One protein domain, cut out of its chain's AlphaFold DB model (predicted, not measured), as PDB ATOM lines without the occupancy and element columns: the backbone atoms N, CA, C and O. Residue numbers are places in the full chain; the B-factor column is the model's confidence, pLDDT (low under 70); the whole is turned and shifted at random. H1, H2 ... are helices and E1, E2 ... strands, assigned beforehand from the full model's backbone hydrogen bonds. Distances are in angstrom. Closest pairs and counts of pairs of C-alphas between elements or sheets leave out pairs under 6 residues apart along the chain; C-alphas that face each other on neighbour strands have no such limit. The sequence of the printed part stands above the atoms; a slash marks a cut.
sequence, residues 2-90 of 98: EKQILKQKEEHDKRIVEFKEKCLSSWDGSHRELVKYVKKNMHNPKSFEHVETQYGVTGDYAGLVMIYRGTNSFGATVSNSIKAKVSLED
ATOM      1  N   GLU A   2     -27.038 -13.096  41.420       89.38
ATOM      2  CA  GLU A   2     -27.727 -12.093  40.579       89.38
ATOM      3  C   GLU A   2     -29.177 -11.793  40.990       89.38
ATOM      4  O   GLU A   2     -29.536 -10.634  41.165       89.38
ATOM      5  N   LYS A   3     -30.000 -12.823  41.243       88.62
ATOM      6  CA  LYS A   3     -31.392 -12.632  41.704       88.62
ATOM      7  C   LYS A   3     -31.495 -11.855  43.024       88.62
ATOM      8  O   LYS A   3     -32.462 -11.135  43.238       88.62
ATOM      9  N   GLN A   4     -30.509 -12.005  43.908       90.38
ATOM     10  CA  GLN A   4     -30.484 -11.319  45.200       90.38
ATOM     11  C   GLN A   4     -30.086  -9.849  45.041       90.38
ATOM     12  O   GLN A   4     -30.711  -8.992  45.654       90.38
ATOM     13  N   ILE A   5     -29.113  -9.566  44.169       93.69
ATOM     14  CA  ILE A   5     -28.718  -8.197  43.808       93.69
ATOM     15  C   ILE A   5     -29.896  -7.460  43.165       93.69
ATOM     16  O   ILE A   5     -30.188  -6.328  43.538       93.69
ATOM     17  N   LEU A   6     -30.612  -8.117  42.245       94.62
ATOM     18  CA  LEU A   6     -31.781  -7.528  41.594       94.62
ATOM     19  C   LEU A   6     -32.877  -7.185  42.609       94.62
ATOM     20  O   LEU A   6     -33.365  -6.061  42.617       94.62
ATOM     21  N   LYS A   7     -33.198  -8.113  43.519       94.38
ATOM     22  CA  LYS A   7     -34.196  -7.880  44.569       94.38
ATOM     23  C   LYS A   7     -33.809  -6.717  45.492       94.38
ATOM     24  O   LYS A   7     -34.654  -5.891  45.811       94.38
ATOM     25  N   GLN A   8     -32.543  -6.639  45.903       91.44
ATOM     26  CA  GLN A   8     -32.046  -5.536  46.735       91.44
ATOM     27  C   GLN A   8     -32.126  -4.191  46.009       91.44
ATOM     28  O   GLN A   8     -32.494  -3.188  46.616       91.44
ATOM     29  N   LYS A   9     -31.817  -4.174  44.709       93.25
ATOM     30  CA  LYS A   9     -31.944  -2.978  43.878       93.25
ATOM     31  C   LYS A   9     -33.399  -2.522  43.767       93.25
ATOM     32  O   LYS A   9     -33.676  -1.356  44.004       93.25
ATOM     33  N   GLU A  10     -34.328  -3.433  43.482       95.31
ATOM     34  CA  GLU A  10     -35.761  -3.112  43.415       95.31
ATOM     35  C   GLU A  10     -36.296  -2.552  44.741       95.31
ATOM     36  O   GLU A  10     -37.105  -1.627  44.750       95.31
ATOM     37  N   GLU A  11     -35.857  -3.106  45.871       94.00
ATOM     38  CA  GLU A  11     -36.229  -2.616  47.198       94.00
ATOM     39  C   GLU A  11     -35.659  -1.220  47.472       94.00
ATOM     40  O   GLU A  11     -36.363  -0.349  47.979       94.00
ATOM     41  N   HIS A  12     -34.411  -0.972  47.078       93.69
ATOM     42  CA  HIS A  12     -33.799   0.349  47.166       93.69
ATOM     43  C   HIS A  12     -34.521   1.385  46.290       93.69
ATOM     44  O   HIS A  12     -34.856   2.466  46.776       93.69
ATOM     45  N   ASP A  13     -34.834   1.038  45.041       95.25
ATOM     46  CA  ASP A  13     -35.544   1.918  44.109       95.25
ATOM     47  C   ASP A  13     -36.945   2.270  44.641       95.25
ATOM     48  O   ASP A  13     -37.364   3.427  44.584       95.25
ATOM     49  N   LYS A  14     -37.646   1.307  45.257       95.88
ATOM     50  CA  LYS A  14     -38.928   1.561  45.937       95.88
ATOM     51  C   LYS A  14     -38.790   2.566  47.073       95.88
ATOM     52  O   LYS A  14     -39.596   3.486  47.160       95.88
ATOM     53  N   ARG A  15     -37.758   2.429  47.909       95.62
ATOM     54  CA  ARG A  15     -37.507   3.361  49.018       95.62
ATOM     55  C   ARG A  15     -37.201   4.776  48.525       95.62
ATOM     56  O   ARG A  15     -37.619   5.737  49.161       95.62
ATOM     57  N   ILE A  16     -36.497   4.913  47.398       96.56
ATOM     58  CA  ILE A  16     -36.247   6.211  46.752       96.56
ATOM     59  C   ILE A  16     -37.562   6.851  46.299       96.56
ATOM     60  O   ILE A  16     -37.788   8.032  46.572       96.56
ATOM     61  N   VAL A  17     -38.428   6.087  45.625       96.75
ATOM     62  CA  VAL A  17     -39.731   6.579  45.151       96.75
ATOM     63  C   VAL A  17     -40.627   6.973  46.323       96.75
ATOM     64  O   VAL A  17     -41.141   8.088  46.337       96.75
ATOM     65  N   GLU A  18     -40.743   6.116  47.338       96.38
ATOM     66  CA  GLU A  18     -41.543   6.387  48.536       96.38
ATOM     67  C   GLU A  18     -41.059   7.648  49.260       96.38
ATOM     68  O   GLU A  18     -41.858   8.524  49.591       96.38
ATOM     69  N   PHE A  19     -39.744   7.788  49.450       97.06
ATOM     70  CA  PHE A  19     -39.166   8.987  50.048       97.06
ATOM     71  C   PHE A  19     -39.515  10.244  49.243       97.06
ATOM     72  O   PHE A  19     -39.953  11.243  49.816       97.06
ATOM     73  N   LYS A  20     -39.348  10.199  47.914       97.31
ATOM     74  CA  LYS A  20     -39.649  11.328  47.029       97.31
ATOM     75  C   LYS A  20     -41.108  11.761  47.161       97.31
ATOM     76  O   LYS A  20     -41.370  12.946  47.332       97.31
ATOM     77  N   GLU A  21     -42.041  10.819  47.075       96.94
ATOM     78  CA  GLU A  21     -43.481  11.097  47.107       96.94
ATOM     79  C   GLU A  21     -43.953  11.600  48.474       96.94
ATOM     80  O   GLU A  21     -44.847  12.441  48.554       96.94
ATOM     81  N   LYS A  22     -43.334  11.108  49.549       96.56
ATOM     82  CA  LYS A  22     -43.712  11.432  50.926       96.56
ATOM     83  C   LYS A  22     -43.084  12.724  51.443       96.56
ATOM     84  O   LYS A  22     -43.744  13.483  52.152       96.56
ATOM     85  N   CYS A  23     -41.807  12.958  51.137       97.62
ATOM     86  CA  CYS A  23     -41.005  13.991  51.796       97.62
ATOM     87  C   CYS A  23     -40.717  15.219  50.928       97.62
ATOM     88  O   CYS A  23     -40.357  16.268  51.473       97.62
ATOM     89  N   LEU A  24     -40.868  15.122  49.604       98.12
ATOM     90  CA  LEU A  24     -40.630  16.242  48.696       98.12
ATOM     91  C   LEU A  24     -41.945  16.795  48.145       98.12
ATOM     92  O   LEU A  24     -42.894  16.072  47.857       98.12
ATOM     93  N   SER A  25     -41.988  18.114  47.991       97.69
ATOM     94  CA  SER A  25     -43.094  18.830  47.362       97.69
ATOM     95  C   SER A  25     -43.328  18.311  45.944       97.69
ATOM     96  O   SER A  25     -42.414  18.293  45.121       97.69
ATOM     97  N   SER A  26     -44.568  17.947  45.620       96.44
ATOM     98  CA  SER A  26     -44.930  17.497  44.270       96.44
ATOM     99  C   SER A  26     -44.871  18.612  43.219       96.44
ATOM    100  O   SER A  26     -44.939  18.319  42.030       96.44
ATOM    101  N   TRP A  27     -44.776  19.881  43.641       96.38
ATOM    102  CA  TRP A  27     -44.759  21.035  42.740       96.38
ATOM    103  C   TRP A  27     -43.350  21.382  42.255       96.38
ATOM    104  O   TRP A  27     -43.127  21.541  41.060       96.38
ATOM    105  N   ASP A  28     -42.403  21.500  43.185       96.88
ATOM    106  CA  ASP A  28     -41.037  21.967  42.916       96.88
ATOM    107  C   ASP A  28     -39.955  20.993  43.404       96.88
ATOM    108  O   ASP A  28     -38.782  21.180  43.112       96.88
ATOM    109  N   GLY A  29     -40.316  19.927  44.123       97.81
ATOM    110  CA  GLY A  29     -39.355  18.984  44.695       97.81
ATOM    111  C   GLY A  29     -38.667  19.486  45.966       97.81
ATOM    112  O   GLY A  29     -37.719  18.856  46.427       97.81
ATOM    113  N   SER A  30     -39.117  20.598  46.554       98.19
ATOM    114  CA  SER A  30     -38.539  21.141  47.786       98.19
ATOM    115  C   SER A  30     -38.868  20.304  49.030       98.19
ATOM    116  O   SER A  30     -39.953  19.733  49.159       98.19
ATOM    117  N   HIS A  31     -37.943  20.261  49.993       98.19
ATOM    118  CA  HIS A  31     -38.181  19.642  51.301       98.19
ATOM    119  C   HIS A  31     -38.679  20.685  52.312       98.19
ATOM    120  O   HIS A  31     -37.943  21.590  52.715       98.19
ATOM    121  N   ARG A  32     -39.933  20.557  52.758       97.31
ATOM    122  CA  ARG A  32     -40.654  21.601  53.513       97.31
ATOM    123  C   ARG A  32     -39.934  22.081  54.779       97.31
ATOM    124  O   ARG A  32     -39.870  23.286  55.017       97.31
ATOM    125  N   GLU A  33     -39.398  21.171  55.590       96.50
ATOM    126  CA  GLU A  33     -38.701  21.555  56.829       96.50
ATOM    127  C   GLU A  33     -37.346  22.222  56.545       96.50
ATOM    128  O   GLU A  33     -36.962  23.156  57.248       96.50
ATOM    129  N   LEU A  34     -36.672  21.846  55.449       97.00
ATOM    130  CA  LEU A  34     -35.434  22.513  55.034       97.00
ATOM    131  C   LEU A  34     -35.716  23.914  54.496       97.00
ATOM    132  O   LEU A  34     -34.993  24.846  54.830       97.00
ATOM    133  N   VAL A  35     -36.800  24.099  53.736       97.94
ATOM    134  CA  VAL A  35     -37.236  25.432  53.285       97.94
ATOM    135  C   VAL A  35     -37.490  26.349  54.481       97.94
ATOM    136  O   VAL A  35     -37.046  27.497  54.481       97.94
ATOM    137  N   LYS A  36     -38.178  25.855  55.519       97.31
ATOM    138  CA  LYS A  36     -38.411  26.626  56.751       97.31
ATOM    139  C   LYS A  36     -37.103  26.979  57.453       97.31
ATOM    140  O   LYS A  36     -36.931  28.136  57.837       97.31
ATOM    141  N   TYR A  37     -36.198  26.011  57.606       96.88
ATOM    142  CA  TYR A  37     -34.895  26.239  58.226       96.88
ATOM    143  C   TYR A  37     -34.092  27.295  57.463       96.88
ATOM    144  O   TYR A  37     -33.650  28.276  58.055       96.88
ATOM    145  N   VAL A  38     -33.964  27.148  56.143       96.69
ATOM    146  CA  VAL A  38     -33.233  28.098  55.297       96.69
ATOM    147  C   VAL A  38     -33.843  29.491  55.412       96.69
ATOM    148  O   VAL A  38     -33.142  30.431  55.771       96.69
ATOM    149  N   LYS A  39     -35.160  29.632  55.210       97.50
ATOM    150  CA  LYS A  39     -35.844  30.932  55.307       97.50
ATOM    151  C   LYS A  39     -35.646  31.604  56.664       97.50
ATOM    152  O   LYS A  39     -35.499  32.818  56.700       97.50
ATOM    153  N   LYS A  40     -35.619  30.848  57.765       97.06
ATOM    154  CA  LYS A  40     -35.377  31.393  59.112       97.06
ATOM    155  C   LYS A  40     -33.967  31.977  59.272       97.06
ATOM    156  O   LYS A  40     -33.795  32.904  60.055       97.06
ATOM    157  N   ASN A  41     -32.989  31.449  58.538       94.31
ATOM    158  CA  ASN A  41     -31.584  31.857  58.607       94.31
ATOM    159  C   ASN A  41     -31.170  32.835  57.487       94.31
ATOM    160  O   ASN A  41     -30.043  33.322  57.473       94.31
ATOM    161  N   MET A  42     -32.064  33.147  56.545       95.19
ATOM    162  CA  MET A  42     -31.797  34.097  55.463       95.19
ATOM    163  C   MET A  42     -31.933  35.554  55.909       95.19
ATOM    164  O   MET A  42     -32.848  35.908  56.649       95.19
ATOM    165  N   HIS A  43     -31.101  36.428  55.333       94.06
ATOM    166  CA  HIS A  43     -31.233  37.881  55.490       94.06
ATOM    167  C   HIS A  43     -32.577  38.409  54.955       94.06
ATOM    168  O   HIS A  43     -33.257  39.176  55.630       94.06
ATOM    169  N   ASN A  44     -32.982  37.972  53.755       95.19
ATOM    170  CA  ASN A  44     -34.278  38.302  53.160       95.19
ATOM    171  C   ASN A  44     -35.079  37.023  52.841       95.19
ATOM    172  O   ASN A  44     -35.007  36.518  51.718       95.19
ATOM    173  N   PRO A  45     -35.894  36.503  53.774       96.88
ATOM    174  CA  PRO A  45     -36.637  35.253  53.578       96.88
ATOM    175  C   PRO A  45     -37.635  35.282  52.410       96.88
ATOM    176  O   PRO A  45     -37.988  34.234  51.869       96.88
ATOM    177  N   LYS A  46     -38.097  36.478  52.009       97.06
ATOM    178  CA  LYS A  46     -39.017  36.656  50.872       97.06
ATOM    179  C   LYS A  46     -38.337  36.441  49.521       97.06
ATOM    180  O   LYS A  46     -39.028  36.181  48.547       97.06
ATOM    181  N   SER A  47     -37.009  36.546  49.472       97.50
ATOM    182  CA  SER A  47     -36.216  36.309  48.260       97.50
ATOM    183  C   SER A  47     -35.867  34.837  48.024       97.50
ATOM    184  O   SER A  47     -35.184  34.533  47.053       97.50
ATOM    185  N   PHE A  48     -36.283  33.934  48.921       98.31
ATOM    186  CA  PHE A  48     -36.033  32.506  48.763       98.31
ATOM    187  C   PHE A  48     -36.691  31.976  47.489       98.31
ATOM    188  O   PHE A  48     -37.907  32.091  47.316       98.31
ATOM    189  N   GLU A  49     -35.897  31.296  46.680       98.19
ATOM    190  CA  GLU A  49     -36.335  30.560  45.501       98.19
ATOM    191  C   GLU A  49     -35.695  29.170  45.556       98.19
ATOM    192  O   GLU A  49     -34.471  29.044  45.640       98.19
ATOM    193  N   HIS A  50     -36.515  28.119  45.564       98.50
ATOM    194  CA  HIS A  50     -36.013  26.751  45.440       98.50
ATOM    195  C   HIS A  50     -35.535  26.514  44.002       98.50
ATOM    196  O   HIS A  50     -36.167  26.988  43.061       98.50
ATOM    197  N   VAL A  51     -34.406  25.817  43.845       98.31
ATOM    198  CA  VAL A  51     -33.845  25.472  42.530       98.31
ATOM    199  C   VAL A  51     -33.920  23.969  42.290       98.31
ATOM    200  O   VAL A  51     -34.439  23.532  41.269       98.31
ATOM    201  N   GLU A  52     -33.379  23.170  43.210       98.00
ATOM    202  CA  GLU A  52     -33.321  21.715  43.067       98.00
ATOM    203  C   GLU A  52     -33.181  21.043  44.436       98.00
ATOM    204  O   GLU A  52     -32.692  21.627  45.409       98.00
ATOM    205  N   THR A  53     -33.593  19.784  44.533       98.44
ATOM    206  CA  THR A  53     -33.226  18.914  45.651       98.44
ATOM    207  C   THR A  53     -32.703  17.591  45.126       98.44
ATOM    208  O   THR A  53     -33.428  16.825  44.496       98.44
ATOM    209  N   GLN A  54     -31.434  17.327  45.419       97.94
ATOM    210  CA  GLN A  54     -30.792  16.042  45.185       97.94
ATOM    211  C   GLN A  54     -30.898  15.216  46.457       97.94
ATOM    212  O   GLN A  54     -30.772  15.751  47.560       97.94
ATOM    213  N   TYR A  55     -31.149  13.920  46.316       97.50
ATOM    214  CA  TYR A  55     -31.342  13.042  47.458       97.50
ATOM    215  C   TYR A  55     -30.867  11.622  47.165       97.50
ATOM    216  O   TYR A  55     -30.851  11.173  46.021       97.50
ATOM    217  N   GLY A  56     -30.502  10.914  48.228       96.69
ATOM    218  CA  GLY A  56     -30.199   9.491  48.201       96.69
ATOM    219  C   GLY A  56     -30.640   8.835  49.500       96.69
ATOM    220  O   GLY A  56     -30.453   9.398  50.578       96.69
ATOM    221  N   VAL A  57     -31.229   7.646  49.398       96.56
ATOM    222  CA  VAL A  57     -31.642   6.853  50.560       96.56
ATOM    223  C   VAL A  57     -30.509   5.906  50.935       96.56
ATOM    224  O   VAL A  57     -30.045   5.136  50.101       96.56
ATOM    225  N   THR A  58     -30.056   5.932  52.185       91.12
ATOM    226  CA  THR A  58     -28.974   5.065  52.664       91.12
ATOM    227  C   THR A  58     -29.267   4.576  54.070       91.12
ATOM    228  O   THR A  58     -29.692   5.355  54.914       91.12
ATOM    229  N   GLY A  59     -29.049   3.284  54.330       89.88
ATOM    230  CA  GLY A  59     -29.279   2.706  55.654       89.88
ATOM    231  C   GLY A  59     -30.691   3.001  56.164       89.88
ATOM    232  O   GLY A  59     -31.652   2.441  55.640       89.88
ATOM    233  N   ASP A  60     -30.786   3.894  57.141       92.56
ATOM    234  CA  ASP A  60     -31.966   4.339  57.884       92.56
ATOM    235  C   ASP A  60     -32.371   5.813  57.639       92.56
ATOM    236  O   ASP A  60     -33.381   6.262  58.177       92.56
ATOM    237  N   TYR A  61     -31.657   6.566  56.793       96.38
ATOM    238  CA  TYR A  61     -31.958   7.977  56.504       96.38
ATOM    239  C   TYR A  61     -31.904   8.310  55.004       96.38
ATOM    240  O   TYR A  61     -31.439   7.529  54.171       96.38
ATOM    241  N   ALA A  62     -32.382   9.501  54.643       97.50
ATOM    242  CA  ALA A  62     -32.104  10.111  53.346       97.50
ATOM    243  C   ALA A  62     -31.130  11.282  53.513       97.50
ATOM    244  O   ALA A  62     -31.315  12.142  54.374       97.50
ATOM    245  N   GLY A  63     -30.075  11.307  52.702       97.56
ATOM    246  CA  GLY A  63     -29.198  12.468  52.565       97.56
ATOM    247  C   GLY A  63     -29.752  13.401  51.495       97.56
ATOM    248  O   GLY A  63     -30.093  12.932  50.411       97.56
ATOM    249  N   LEU A  64     -29.866  14.694  51.799       97.25
ATOM    250  CA  LEU A  64     -30.396  15.724  50.904       97.25
ATOM    251  C   LEU A  64     -29.345  16.797  50.648       97.25
ATOM    252  O   LEU A  64     -28.630  17.206  51.560       97.25
ATOM    253  N   VAL A  65     -29.341  17.313  49.423       98.12
ATOM    254  CA  VAL A  65     -28.705  18.575  49.045       98.12
ATOM    255  C   VAL A  65     -29.776  19.444  48.399       98.12
ATOM    256  O   VAL A  65     -30.238  19.147  47.297       98.12
ATOM    257  N   MET A  66     -30.200  20.506  49.082       98.19
ATOM    258  CA  MET A  66     -31.174  21.457  48.544       98.19
ATOM    259  C   MET A  66     -30.453  22.713  48.066       98.19
ATOM    260  O   MET A  66     -29.815  23.405  48.860       98.19
ATOM    261  N   ILE A  67     -30.576  23.006  46.775       98.31
ATOM    262  CA  ILE A  67     -30.028  24.201  46.134       98.31
ATOM    263  C   ILE A  67     -31.133  25.255  46.087       98.31
ATOM    264  O   ILE A  67     -32.271  24.968  45.707       98.31
ATOM    265  N   TYR A  68     -30.804  26.478  46.490       98.19
ATOM    266  CA  TYR A  68     -31.743  27.592  46.543       98.19
ATOM    267  C   TYR A  68     -31.050  28.914  46.215       98.19
ATOM    268  O   TYR A  68     -29.831  29.040  46.326       98.19
ATOM    269  N   ARG A  69     -31.832  29.921  45.832       98.12
ATOM    270  CA  ARG A  69     -31.373  31.302  45.672       98.12
ATOM    271  C   ARG A  69     -31.932  32.196  46.764       98.12
ATOM    272  O   ARG A  69     -32.971  31.913  47.361       98.12
ATOM    273  N   GLY A  70     -31.221  33.288  47.013       97.75
ATOM    274  CA  GLY A  70     -31.638  34.309  47.958       97.75
ATOM    275  C   GLY A  70     -30.819  35.583  47.858       97.75
ATOM    276  O   GLY A  70     -29.656  35.562  47.460       97.75
ATOM    277  N   THR A  71     -31.422  36.701  48.243       97.50
ATOM    278  CA  THR A  71     -30.747  37.992  48.362       97.50
ATOM    279  C   THR A  71     -29.895  38.019  49.630       97.50
ATOM    280  O   THR A  71     -30.402  37.826  50.740       97.50
ATOM    281  N   ASN A  72     -28.596  38.260  49.466       94.06
ATOM    282  CA  ASN A  72     -27.652  38.426  50.569       94.06
ATOM    283  C   ASN A  72     -27.713  39.846  51.175       94.06
ATOM    284  O   ASN A  72     -28.456  40.711  50.710       94.06
ATOM    285  N   SER A  73     -26.907  40.110  52.206       93.88
ATOM    286  CA  SER A  73     -26.840  41.416  52.886       93.88
ATOM    287  C   SER A  73     -26.317  42.567  52.015       93.88
ATOM    288  O   SER A  73     -26.442  43.723  52.406       93.88
ATOM    289  N   PHE A  74     -25.740  42.274  50.847       94.62
ATOM    290  CA  PHE A  74     -25.260  43.263  49.877       94.62
ATOM    291  C   PHE A  74     -26.286  43.546  48.766       94.62
ATOM    292  O   PHE A  74     -25.985  44.273  47.824       94.62
ATOM    293  N   GLY A  75     -27.489  42.966  48.849       94.00
ATOM    294  CA  GLY A  75     -28.554  43.158  47.863       94.00
ATOM    295  C   GLY A  75     -28.410  42.314  46.592       94.00
ATOM    296  O   GLY A  75     -29.229  42.447  45.687       94.00
ATOM    297  N   ALA A  76     -27.417  41.423  46.515       96.44
ATOM    298  CA  ALA A  76     -27.232  40.526  45.377       96.44
ATOM    299  C   ALA A  76     -27.973  39.198  45.588       96.44
ATOM    300  O   ALA A  76     -27.913  38.614  46.673       96.44
ATOM    301  N   THR A  77     -28.631  38.688  44.544       96.62
ATOM    302  CA  THR A  77     -29.188  37.328  44.536       96.62
ATOM    303  C   THR A  77     -28.077  36.320  44.269       96.62
ATOM    304  O   THR A  77     -27.410  36.386  43.240       96.62
ATOM    305  N   VAL A  78     -27.892  35.379  45.192       97.38
ATOM    306  CA  VAL A  78     -26.853  34.344  45.133       97.38
ATOM    307  C   VAL A  78     -27.464  32.951  45.255       97.38
ATOM    308  O   VAL A  78     -28.494  32.783  45.909       97.38
ATOM    309  N   SER A  79     -26.823  31.959  44.634       97.50
ATOM    310  CA  SER A  79     -27.152  30.541  44.811       97.50
ATOM    311  C   SER A  79     -26.385  29.968  46.000       97.50
ATOM    312  O   SER A  79     -25.173  30.139  46.087       97.50
ATOM    313  N   ASN A  80     -27.087  29.252  46.871       96.38
ATOM    314  CA  ASN A  80     -26.547  28.536  48.019       96.38
ATOM    315  C   ASN A  80     -27.059  27.092  48.021       96.38
ATOM    316  O   ASN A  80     -28.002  26.738  47.308       96.38
ATOM    317  N   SER A  81     -26.454  26.262  48.859       96.81
ATOM    318  CA  SER A  81     -26.892  24.890  49.088       96.81
ATOM    319  C   SER A  81     -26.905  24.580  50.572       96.81
ATOM    320  O   SER A  81     -26.068  25.098  51.304       96.81
ATOM    321  N   ILE A  82     -27.809  23.706  50.997       97.56
ATOM    322  CA  ILE A  82     -27.820  23.137  52.346       97.56
ATOM    323  C   ILE A  82     -27.827  21.615  52.251       97.56
ATOM    324  O   ILE A  82     -28.556  21.054  51.424       97.56
ATOM    325  N   LYS A  83     -27.019  20.956  53.083       98.06
ATOM    326  CA  LYS A  83     -26.995  19.498  53.190       98.06
ATOM    327  C   LYS A  83     -27.649  19.066  54.491       98.06
ATOM    328  O   LYS A  83     -27.496  19.719  55.519       98.06
ATOM    329  N   ALA A  84     -28.400  17.976  54.452       97.94
ATOM    330  CA  ALA A  84     -29.056  17.459  55.643       97.94
ATOM    331  C   ALA A  84     -29.282  15.955  55.572       97.94
ATOM    332  O   ALA A  84     -29.432  15.383  54.493       97.94
ATOM    333  N   LYS A  85     -29.381  15.334  56.746       97.88
ATOM    334  CA  LYS A  85     -29.936  13.989  56.909       97.88
ATOM    335  C   LYS A  85     -31.366  14.119  57.396       97.88
ATOM    336  O   LYS A  85     -31.625  14.877  58.334       97.88
ATOM    337  N   VAL A  86     -32.277  13.378  56.782       97.62
ATOM    338  CA  VAL A  86     -33.693  13.361  57.158       97.62
ATOM    339  C   VAL A  86     -34.180  11.939  57.402       97.62
ATOM    340  O   VAL A  86     -33.691  10.980  56.800       97.62
ATOM    341  N   SER A  87     -35.158  11.825  58.289       96.75
ATOM    342  CA  SER A  87     -35.841  10.581  58.614       96.75
ATOM    343  C   SER A  87     -36.686  10.094  57.438       96.75
ATOM    344  O   SER A  87     -37.416  10.866  56.815       96.75
ATOM    345  N   LEU A  88     -36.621   8.793  57.153       95.69
ATOM    346  CA  LEU A  88     -37.486   8.145  56.161       95.69
ATOM    347  C   LEU A  88     -38.919   7.940  56.695       95.69
ATOM    348  O   LEU A  88     -39.871   7.782  55.923       95.69
ATOM    349  N   GLU A  89     -39.093   7.954  58.018       92.81
ATOM    350  CA  GLU A  89     -40.370   7.667  58.676       92.81
ATOM    351  C   GLU A  89     -41.311   8.871  58.693       92.81
ATOM    352  O   GLU A  89     -42.506   8.717  58.449       92.81
ATOM    353  N   ASP A  90     -40.791  10.069  58.936       95.25
ATOM    354  CA  ASP A  90     -41.606  11.272  59.141       95.25
ATOM    355  C   ASP A  90     -41.060  12.519  58.429       95.25
ATOM    356  O   ASP A  90     -41.614  13.609  58.580       95.25
TER     357      ASP A  90
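This is residues 2 to 90 of the 98 residues of an uncharacterized protein of Flavobacterium viscosus (UniProt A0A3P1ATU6). A long, twisted ribbon of three antiparallel strands has two helices on one face, making two layers, and its other face is bare. Look for the short H2 over the ribbon's middle and the long H1 near the E1-E2 turn, where residues 12 to 23 pack on the sheet and residues 2 to 11 stick out as a free arm. The printed part has 89 residues, with two named helices and three named strands in the order H1, H2, E1, E2, E3; the class is mixed, helices and strands. The sheet, in order E1, E2, E3, is a meander, each strand the antiparallel neighbour of the one before. The whole is loose, with a radius of gyration of the C-alphas of 15.8 A, and spans 57 by 22 by 22 A, the free arm adding to its length.

Start at the inner strand E2, residues 61 to 71. It forms a hairpin with E1, residues 49 to 58, where N 54 and O 65 are 2.9 A apart, within hydrogen-bond range. It forms another with E3, residues 77 to 87, where N 64 and O 84 are 2.8 A apart, also within range. H2, residues 32 to 41, lies over E2 at a height over the sheet of 8.3 A; their closest C-alphas, of Leu 34 and Met 66, are 7.8 A apart. H1, residues 2 to 23, is on the same face at a height of 9.0 A, and its closest C-alpha pair with E1, Ile 16 and Val 57, is 6.0 A apart. The helices are close but not clearly touching, at a steep tilt of 56 degrees. In H1 and H2 every O i to N i+4 pair is within hydrogen-bond range.

Find C-alpha 2 at (-27.727, -12.093, 40.579); from there H1 runs 31.3 A to Cys 23. H2 measures 14.6 A and E1 27.5 A. E2 covers 31.1 A, and E3 runs 30.9 A to C-alpha 87 at (-35.841, 10.581, 58.614).

The C-alphas of Lys 3 and Phe 74, the two farthest apart, are 56.8 A apart. The printed part has no cut and no long link, and no printed residue is under 70 in pLDDT.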